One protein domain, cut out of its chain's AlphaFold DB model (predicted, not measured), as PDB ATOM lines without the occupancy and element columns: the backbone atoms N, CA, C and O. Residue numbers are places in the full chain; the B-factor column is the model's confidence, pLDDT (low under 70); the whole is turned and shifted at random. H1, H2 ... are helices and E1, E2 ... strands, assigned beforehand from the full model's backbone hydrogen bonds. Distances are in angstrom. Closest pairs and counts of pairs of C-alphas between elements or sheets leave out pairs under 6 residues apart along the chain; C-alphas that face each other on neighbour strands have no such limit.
ATOM      1  N   TYR A  40     -36.831   4.680  -4.077       94.94
ATOM      2  CA  TYR A  40     -37.264   3.472  -3.371       94.94
ATOM      3  C   TYR A  40     -36.285   2.325  -3.587       94.94
ATOM      4  O   TYR A  40     -35.890   2.048  -4.726       94.94
ATOM      5  N   LEU A  41     -35.930   1.635  -2.503       95.38
ATOM      6  CA  LEU A  41     -35.093   0.441  -2.552       95.38
ATOM      7  C   LEU A  41     -35.775  -0.615  -3.424       95.38
ATOM      8  O   LEU A  41     -36.868  -1.086  -3.117       95.38
ATOM      9  N   SER A  42     -35.123  -0.963  -4.528       94.44
ATOM     10  CA  SER A  42     -35.678  -1.851  -5.551       94.44
ATOM     11  C   SER A  42     -35.040  -3.236  -5.513       94.44
ATOM     12  O   SER A  42     -35.732  -4.237  -5.687       94.44
ATOM     13  N   LYS A  43     -33.725  -3.306  -5.279       93.94
ATOM     14  CA  LYS A  43     -32.983  -4.561  -5.111       93.94
ATOM     15  C   LYS A  43     -31.667  -4.333  -4.366       93.94
ATOM     16  O   LYS A  43     -31.188  -3.204  -4.298       93.94
ATOM     17  N   ILE A  44     -31.086  -5.421  -3.872       92.75
ATOM     18  CA  ILE A  44     -29.708  -5.494  -3.380       92.75
ATOM     19  C   ILE A  44     -29.015  -6.565  -4.220       92.75
ATOM     20  O   ILE A  44     -29.516  -7.687  -4.316       92.75
ATOM     21  N   ASP A  45     -27.926  -6.195  -4.884       90.75
ATOM     22  CA  ASP A  45     -27.127  -7.114  -5.687       90.75
ATOM     23  C   ASP A  45     -26.192  -7.960  -4.791       90.75
ATOM     24  O   ASP A  45     -25.896  -7.560  -3.661       90.75
ATOM     25  N   PRO A  46     -25.720  -9.139  -5.251       87.19
ATOM     26  CA  PRO A  46     -24.885 -10.037  -4.439       87.19
ATOM     27  C   PRO A  46     -23.551  -9.443  -3.961       87.19
ATOM     28  O   PRO A  46     -22.901 -10.023  -3.100       87.19
ATOM     29  N   ASP A  47     -23.122  -8.320  -4.532       85.12
ATOM     30  CA  ASP A  47     -21.935  -7.557  -4.140       85.12
ATOM     31  C   ASP A  47     -22.229  -6.486  -3.069       85.12
ATOM     32  O   ASP A  47     -21.350  -5.696  -2.723       85.12
ATOM     33  N   GLY A  48     -23.456  -6.450  -2.536       88.00
ATOM     34  CA  GLY A  48     -23.878  -5.515  -1.494       88.00
ATOM     35  C   GLY A  48     -24.259  -4.127  -2.016       88.00
ATOM     36  O   GLY A  48     -24.364  -3.179  -1.231       88.00
ATOM     37  N   VAL A  49     -24.471  -3.980  -3.329       91.19
ATOM     38  CA  VAL A  49     -24.949  -2.732  -3.932       91.19
ATOM     39  C   VAL A  49     -26.475  -2.678  -3.896       91.19
ATOM     40  O   VAL A  49     -27.165  -3.447  -4.564       91.19
ATOM     41  N   ALA A  50     -27.023  -1.726  -3.145       93.88
ATOM     42  CA  ALA A  50     -28.442  -1.413  -3.176       93.88
ATOM     43  C   ALA A  50     -28.764  -0.500  -4.361       93.88
ATOM     44  O   ALA A  50     -28.115   0.529  -4.565       93.88
ATOM     45  N   VAL A  51     -29.797  -0.859  -5.121       93.81
ATOM     46  CA  VAL A  51     -30.312  -0.076  -6.246       93.81
ATOM     47  C   VAL A  51     -31.639   0.555  -5.865       93.81
ATOM     48  O   VAL A  51     -32.558  -0.119  -5.393       93.81
ATOM     49  N   TYR A  52     -31.742   1.848  -6.141       94.12
ATOM     50  CA  TYR A  52     -32.908   2.670  -5.881       94.12
ATOM     51  C   TYR A  52     -33.494   3.230  -7.170       94.12
ATOM     52  O   TYR A  52     -32.747   3.577  -8.084       94.12
ATOM     53  N   ILE A  53     -34.821   3.355  -7.224       93.31
ATOM     54  CA  ILE A  53     -35.546   3.908  -8.374       93.31
ATOM     55  C   ILE A  53     -36.594   4.914  -7.899       93.31
ATOM     56  O   ILE A  53     -37.261   4.694  -6.886       93.31
ATOM     57  N   SER A  54     -36.761   6.007  -8.637       91.00
ATOM     58  CA  SER A  54     -37.812   7.002  -8.423       91.00
ATOM     59  C   SER A  54     -38.935   6.899  -9.478       91.00
ATOM     60  O   SER A  54     -38.726   6.344 -10.564       91.00
ATOM     61  N   PRO A  55     -40.148   7.430  -9.211       89.75
ATOM     62  CA  PRO A  55     -41.281   7.352 -10.147       89.75
ATOM     63  C   PRO A  55     -41.040   7.995 -11.525       89.75
ATOM     64  O   PRO A  55     -41.624   7.567 -12.521       89.75
ATOM     65  N   ASP A  56     -40.164   8.996 -11.598       87.19
ATOM     66  CA  ASP A  56     -39.708   9.670 -12.822       87.19
ATOM     67  C   ASP A  56     -38.572   8.923 -13.547       87.19
ATOM     68  O   ASP A  56     -38.012   9.431 -14.517       87.19
ATOM     69  N   ARG A  57     -38.312   7.668 -13.151       86.94
ATOM     70  CA  ARG A  57     -37.369   6.727 -13.779       86.94
ATOM     71  C   ARG A  57     -35.897   7.105 -13.616       86.94
ATOM     72  O   ARG A  57     -35.075   6.680 -14.428       86.94
ATOM     73  N   LEU A  58     -35.554   7.849 -12.567       87.69
ATOM     74  CA  LEU A  58     -34.161   8.003 -12.155       87.69
ATOM     75  C   LEU A  58     -33.738   6.780 -11.343       87.69
ATOM     76  O   LEU A  58     -34.544   6.181 -10.625       87.69
ATOM     77  N   ALA A  59     -32.467   6.412 -11.459       88.88
ATOM     78  CA  ALA A  59     -31.884   5.320 -10.698       88.88
ATOM     79  C   ALA A  59     -30.680   5.815  -9.899       88.88
ATOM     80  O   ALA A  59     -29.984   6.740 -10.308       88.88
ATOM     81  N   GLY A  60     -30.410   5.180  -8.767       87.38
ATOM     82  CA  GLY A  60     -29.220   5.439  -7.968       87.38
ATOM     83  C   GLY A  60     -28.733   4.185  -7.262       87.38
ATOM     84  O   GLY A  60     -29.486   3.227  -7.091       87.38
ATOM     85  N   THR A  61     -27.471   4.187  -6.858       90.81
ATOM     86  CA  THR A  61     -26.852   3.125  -6.071       90.81
ATOM     87  C   THR A  61     -26.336   3.640  -4.746       90.81
ATOM     88  O   THR A  61     -25.912   4.789  -4.610       90.81
ATOM     89  N   LEU A  62     -26.355   2.751  -3.761       86.94
ATOM     90  CA  LEU A  62     -25.779   2.969  -2.448       86.94
ATOM     91  C   LEU A  62     -25.170   1.657  -1.959       86.94
ATOM     92  O   LEU A  62     -25.754   0.594  -2.136       86.94
ATOM     93  N   THR A  63     -24.012   1.730  -1.319       85.69
ATOM     94  CA  THR A  63     -23.443   0.602  -0.571       85.69
ATOM     95  C   THR A  63     -23.347   0.993   0.900       85.69
ATOM     96  O   THR A  63     -23.376   2.185   1.217       85.69
ATOM     97  N   ILE A  64     -23.227   0.013   1.802       81.75
ATOM     98  CA  ILE A  64     -23.139   0.261   3.253       81.75
ATOM     99  C   ILE A  64     -21.976   1.211   3.582       81.75
ATOM    100  O   ILE A  64     -22.141   2.152   4.352       81.75
ATOM    101  N   THR A  65     -20.816   1.000   2.960       79.19
ATOM    102  CA  THR A  65     -19.585   1.770   3.214       79.19
ATOM    103  C   THR A  65     -19.315   2.864   2.181       79.19
ATOM    104  O   THR A  65     -18.373   3.647   2.323       79.19
ATOM    105  N   GLY A  66     -20.108   2.915   1.115       78.25
ATOM    106  CA  GLY A  66     -19.884   3.799  -0.018       78.25
ATOM    107  C   GLY A  66     -20.744   5.048   0.009       78.25
ATOM    108  O   GLY A  66     -21.435   5.382   0.971       78.25
ATOM    109  N   LYS A  67     -20.659   5.774  -1.101       82.81
ATOM    110  CA  LYS A  67     -21.393   7.013  -1.326       82.81
ATOM    111  C   LYS A  67     -22.535   6.775  -2.298       82.81
ATOM    112  O   LYS A  67     -22.368   6.028  -3.261       82.81
ATOM    113  N   ALA A  68     -23.644   7.465  -2.066       79.19
ATOM    114  CA  ALA A  68     -24.771   7.523  -2.974       79.19
ATOM    115  C   ALA A  68     -24.325   8.058  -4.338       79.19
ATOM    116  O   ALA A  68     -23.698   9.123  -4.434       79.19
ATOM    117  N   GLN A  69     -24.666   7.317  -5.386       82.38
ATOM    118  CA  GLN A  69     -24.371   7.654  -6.774       82.38
ATOM    119  C   GLN A  69     -25.656   7.599  -7.589       82.38
ATOM    120  O   GLN A  69     -26.471   6.702  -7.407       82.38
ATOM    121  N   LEU A  70     -25.843   8.554  -8.494       79.19
ATOM    122  CA  LEU A  70     -26.952   8.520  -9.440       79.19
ATOM    123  C   LEU A  70     -26.511   7.756 -10.693       79.19
ATOM    124  O   LEU A  70     -25.416   7.983 -11.208       79.19
ATOM    125  N   ILE A  71     -27.364   6.867 -11.185       68.00
ATOM    126  CA  ILE A  71     -27.196   6.171 -12.457       68.00
ATOM    127  C   ILE A  71     -28.138   6.828 -13.467       68.00
ATOM    128  O   ILE A  71     -29.325   6.517 -13.528       68.00
ATOM    129  N   GLY A  72     -27.575   7.723 -14.281       54.66
ATOM    130  CA  GLY A  72     -28.302   8.459 -15.317       54.66
ATOM    131  C   GLY A  72     -29.072   9.675 -14.786       54.66
ATOM    132  O   GLY A  72     -29.599   9.662 -13.679       54.66
ATOM    133  N   GLY A  73     -29.133  10.730 -15.602       57.62
ATOM    134  CA  GLY A  73     -29.756  12.014 -15.259       57.62
ATOM    135  C   GLY A  73     -28.757  13.068 -14.765       57.62
ATOM    136  O   GLY A  73     -27.742  12.749 -14.147       57.62
ATOM    137  N   GLU A  74     -29.038  14.336 -15.063       55.28
ATOM    138  CA  GLU A  74     -28.395  15.474 -14.402       55.28
ATOM    139  C   GLU A  74     -29.147  15.767 -13.097       55.28
ATOM    140  O   GLU A  74     -30.374  15.735 -13.074       55.28
ATOM    141  N   GLY A  75     -28.427  16.062 -12.012       59.66
ATOM    142  CA  GLY A  75     -29.051  16.470 -10.751       59.66
ATOM    143  C   GLY A  75     -29.224  15.341  -9.741       59.66
ATOM    144  O   GLY A  75     -30.325  15.051  -9.293       59.66
ATOM    145  N   SER A  76     -28.113  14.790  -9.254       61.12
ATOM    146  CA  SER A  76     -28.069  13.932  -8.054       61.12
ATOM    147  C   SER A  76     -28.499  14.648  -6.757       61.12
ATOM    148  O   SER A  76     -28.478  14.055  -5.672       61.12
ATOM    149  N   GLY A  77     -28.904  15.915  -6.884       78.12
ATOM    150  CA  GLY A  77     -29.484  16.722  -5.832       78.12
ATOM    151  C   GLY A  77     -28.577  16.831  -4.620       78.12
ATOM    152  O   GLY A  77     -27.356  16.677  -4.681       78.12
ATOM    153  N   ASN A  78     -29.201  17.044  -3.475       89.56
ATOM    154  CA  ASN A  78     -28.519  17.102  -2.191       89.56
ATOM    155  C   ASN A  78     -28.118  15.719  -1.621       89.56
ATOM    156  O   ASN A  78     -27.561  15.668  -0.522       89.56
ATOM    157  N   CYS A  79     -28.387  14.613  -2.323       89.50
ATOM    158  CA  CYS A  79     -27.991  13.254  -1.926       89.50
ATOM    159  C   CYS A  79     -26.620  12.837  -2.463       89.50
ATOM    160  O   CYS A  79     -25.970  11.959  -1.892       89.50
ATOM    161  N   ALA A  80     -26.184  13.444  -3.566       86.94
ATOM    162  CA  ALA A  80     -24.970  13.080  -4.279       86.94
ATOM    163  C   ALA A  80     -23.742  12.994  -3.368       86.94
ATOM    164  O   ALA A  80     -23.410  13.942  -2.656       86.94
ATOM    165  N   GLY A  81     -23.022  11.872  -3.419       87.19
ATOM    166  CA  GLY A  81     -21.751  11.742  -2.713       87.19
ATOM    167  C   GLY A  81     -21.867  11.607  -1.190       87.19
ATOM    168  O   GLY A  81     -20.827  11.511  -0.531       87.19
ATOM    169  N   LYS A  82     -23.084  11.574  -0.627       91.06
ATOM    170  CA  LYS A  82     -23.304  11.282   0.793       91.06
ATOM    171  C   LYS A  82     -23.159   9.793   1.071       91.06
ATOM    172  O   LYS A  82     -23.606   8.972   0.276       91.06
ATOM    173  N   THR A  83     -22.557   9.438   2.201       92.75
ATOM    174  CA  THR A  83     -22.606   8.063   2.721       92.75
ATOM    175  C   THR A  83     -23.975   7.758   3.317       92.75
ATOM    176  O   THR A  83     -24.781   8.665   3.559       92.75
ATOM    177  N   LEU A  84     -24.234   6.486   3.611       91.19
ATOM    178  CA  LEU A  84     -25.472   6.083   4.260       91.19
ATOM    179  C   LEU A  84     -25.665   6.764   5.632       91.19
ATOM    180  O   LEU A  84     -26.751   7.258   5.935       91.19
ATOM    181  N   GLU A  85     -24.611   6.881   6.440       92.31
ATOM    182  CA  GLU A  85     -24.633   7.609   7.718       92.31
ATOM    183  C   GLU A  85     -24.981   9.084   7.519       92.31
ATOM    184  O   GLU A  85     -25.753   9.654   8.290       92.31
ATOM    185  N   GLN A  86     -24.448   9.707   6.467       94.00
ATOM    186  CA  GLN A  86     -24.738  11.103   6.163       94.00
ATOM    187  C   GLN A  86     -26.203  11.285   5.759       94.00
ATOM    188  O   GLN A  86     -26.855  12.195   6.273       94.00
ATOM    189  N   LEU A  87     -26.751  10.394   4.927       94.19
ATOM    190  CA  LEU A  87     -28.177  10.396   4.579       94.19
ATOM    191  C   LEU A  87     -29.064  10.230   5.825       94.19
ATOM    192  O   LEU A  87     -30.039  10.962   5.979       94.19
ATOM    193  N   ARG A  88     -28.696   9.348   6.765       93.50
ATOM    194  CA  ARG A  88     -29.392   9.210   8.060       93.50
ATOM    195  C   ARG A  88     -29.338  10.502   8.875       93.50
ATOM    196  O   ARG A  88     -30.373  11.015   9.285       93.50
ATOM    197  N   SER A  89     -28.140  11.050   9.077       95.56
ATOM    198  CA  SER A  89     -27.932  12.241   9.915       95.56
ATOM    199  C   SER A  89     -28.612  13.502   9.375       95.56
ATOM    200  O   SER A  89     -28.935  14.404  10.141       95.56
ATOM    201  N   THR A  90     -28.848  13.557   8.062       94.50
ATOM    202  CA  THR A  90     -29.506  14.682   7.385       94.50
ATOM    203  C   THR A  90     -31.009  14.473   7.193       94.50
ATOM    204  O   THR A  90     -31.654  15.304   6.561       94.50
ATOM    205  N   GLY A  91     -31.581  13.394   7.743       94.94
ATOM    206  CA  GLY A  91     -33.018  13.115   7.665       94.94
ATOM    207  C   GLY A  91     -33.497  12.659   6.284       94.94
ATOM    208  O   GLY A  91     -34.684  12.739   5.988       94.94
ATOM    209  N   GLN A  92     -32.585  12.187   5.435       95.38
ATOM    210  CA  GLN A  92     -32.879  11.768   4.063       95.38
ATOM    211  C   GLN A  92     -33.129  10.265   3.927       95.38
ATOM    212  O   GLN A  92     -33.603   9.821   2.887       95.38
ATOM    213  N   ALA A  93     -32.797   9.468   4.943       95.56
ATOM    214  CA  ALA A  93     -32.921   8.013   4.920       95.56
ATOM    215  C   ALA A  93     -34.103   7.541   5.783       95.56
ATOM    216  O   ALA A  93     -34.103   7.734   6.999       95.56
ATOM    217  N   TYR A  94     -35.071   6.867   5.162       95.75
ATOM    218  CA  TYR A  94     -36.283   6.361   5.807       95.75
ATOM    219  C   TYR A  94     -36.296   4.834   5.785       95.75
ATOM    220  O   TYR A  94     -36.213   4.209   4.728       95.75
ATOM    221  N   TYR A  95     -36.420   4.229   6.962       93.50
ATOM    222  CA  TYR A  95     -36.414   2.780   7.150       93.50
ATOM    223  C   TYR A  95     -37.830   2.253   7.367       93.50
ATOM    224  O   TYR A  95     -38.644   2.910   8.017       93.50
TER     225      TYR A  95
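AT A GLANCE: This is residues 40 to 95 of the 98 residues of an uncharacterized protein of Phyllobacterium sophorae (UniProt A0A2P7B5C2). Little of this domain is regular structure: a small, twisted four-strand antiparallel meander, E1 E2 E3 E4, each strand beside the one before, with one short helix, H1, off the sheet after a long loop. The printed part has 56 residues, 22 in named elements, ordered E1 E2 E3 E4 H1; the class is mixed. It is compact, radius of gyration of the C-alphas 10.7 A, spanning 27 by 26 by 18 A.

HOW THE PARTS SIT: Look first at the hairpin of inner strands E2, residues 50 to 53, and E3, residues 59 to 62: N 52 and O 60 are 2.8 A apart, within hydrogen-bond range. Edge strand E1, residues 40 to 44, forms a hairpin with E2, N 42 to O 51 at 2.8 A. Edge strand E4, residues 69 to 71, forms one with E3, N 61 to O 69 at 2.8 A. H1, residues 84 to 89, is not on the sheet; its closest C-alphas with E3 are Leu 84 and Leu 62, 7.4 A. Every O i to N i+4 pair in H1 is within range.

IN THESE COORDINATES: Find C-alpha 40 at (-37.264, 3.472, -3.371); E1 runs 11.7 A, E2 10.3 A, E3 10.5 A, E4 6.5 A. H1 runs 8.7 A to C-alpha 89 at (-27.932, 12.241, 9.915).

THE WHOLE: The farthest C-alphas, Pro 46 and Thr 90, are 27.8 A apart. The printed part has no cut; the link E4 to H1 is long, and residues 71 to 76 are under pLDDT 70.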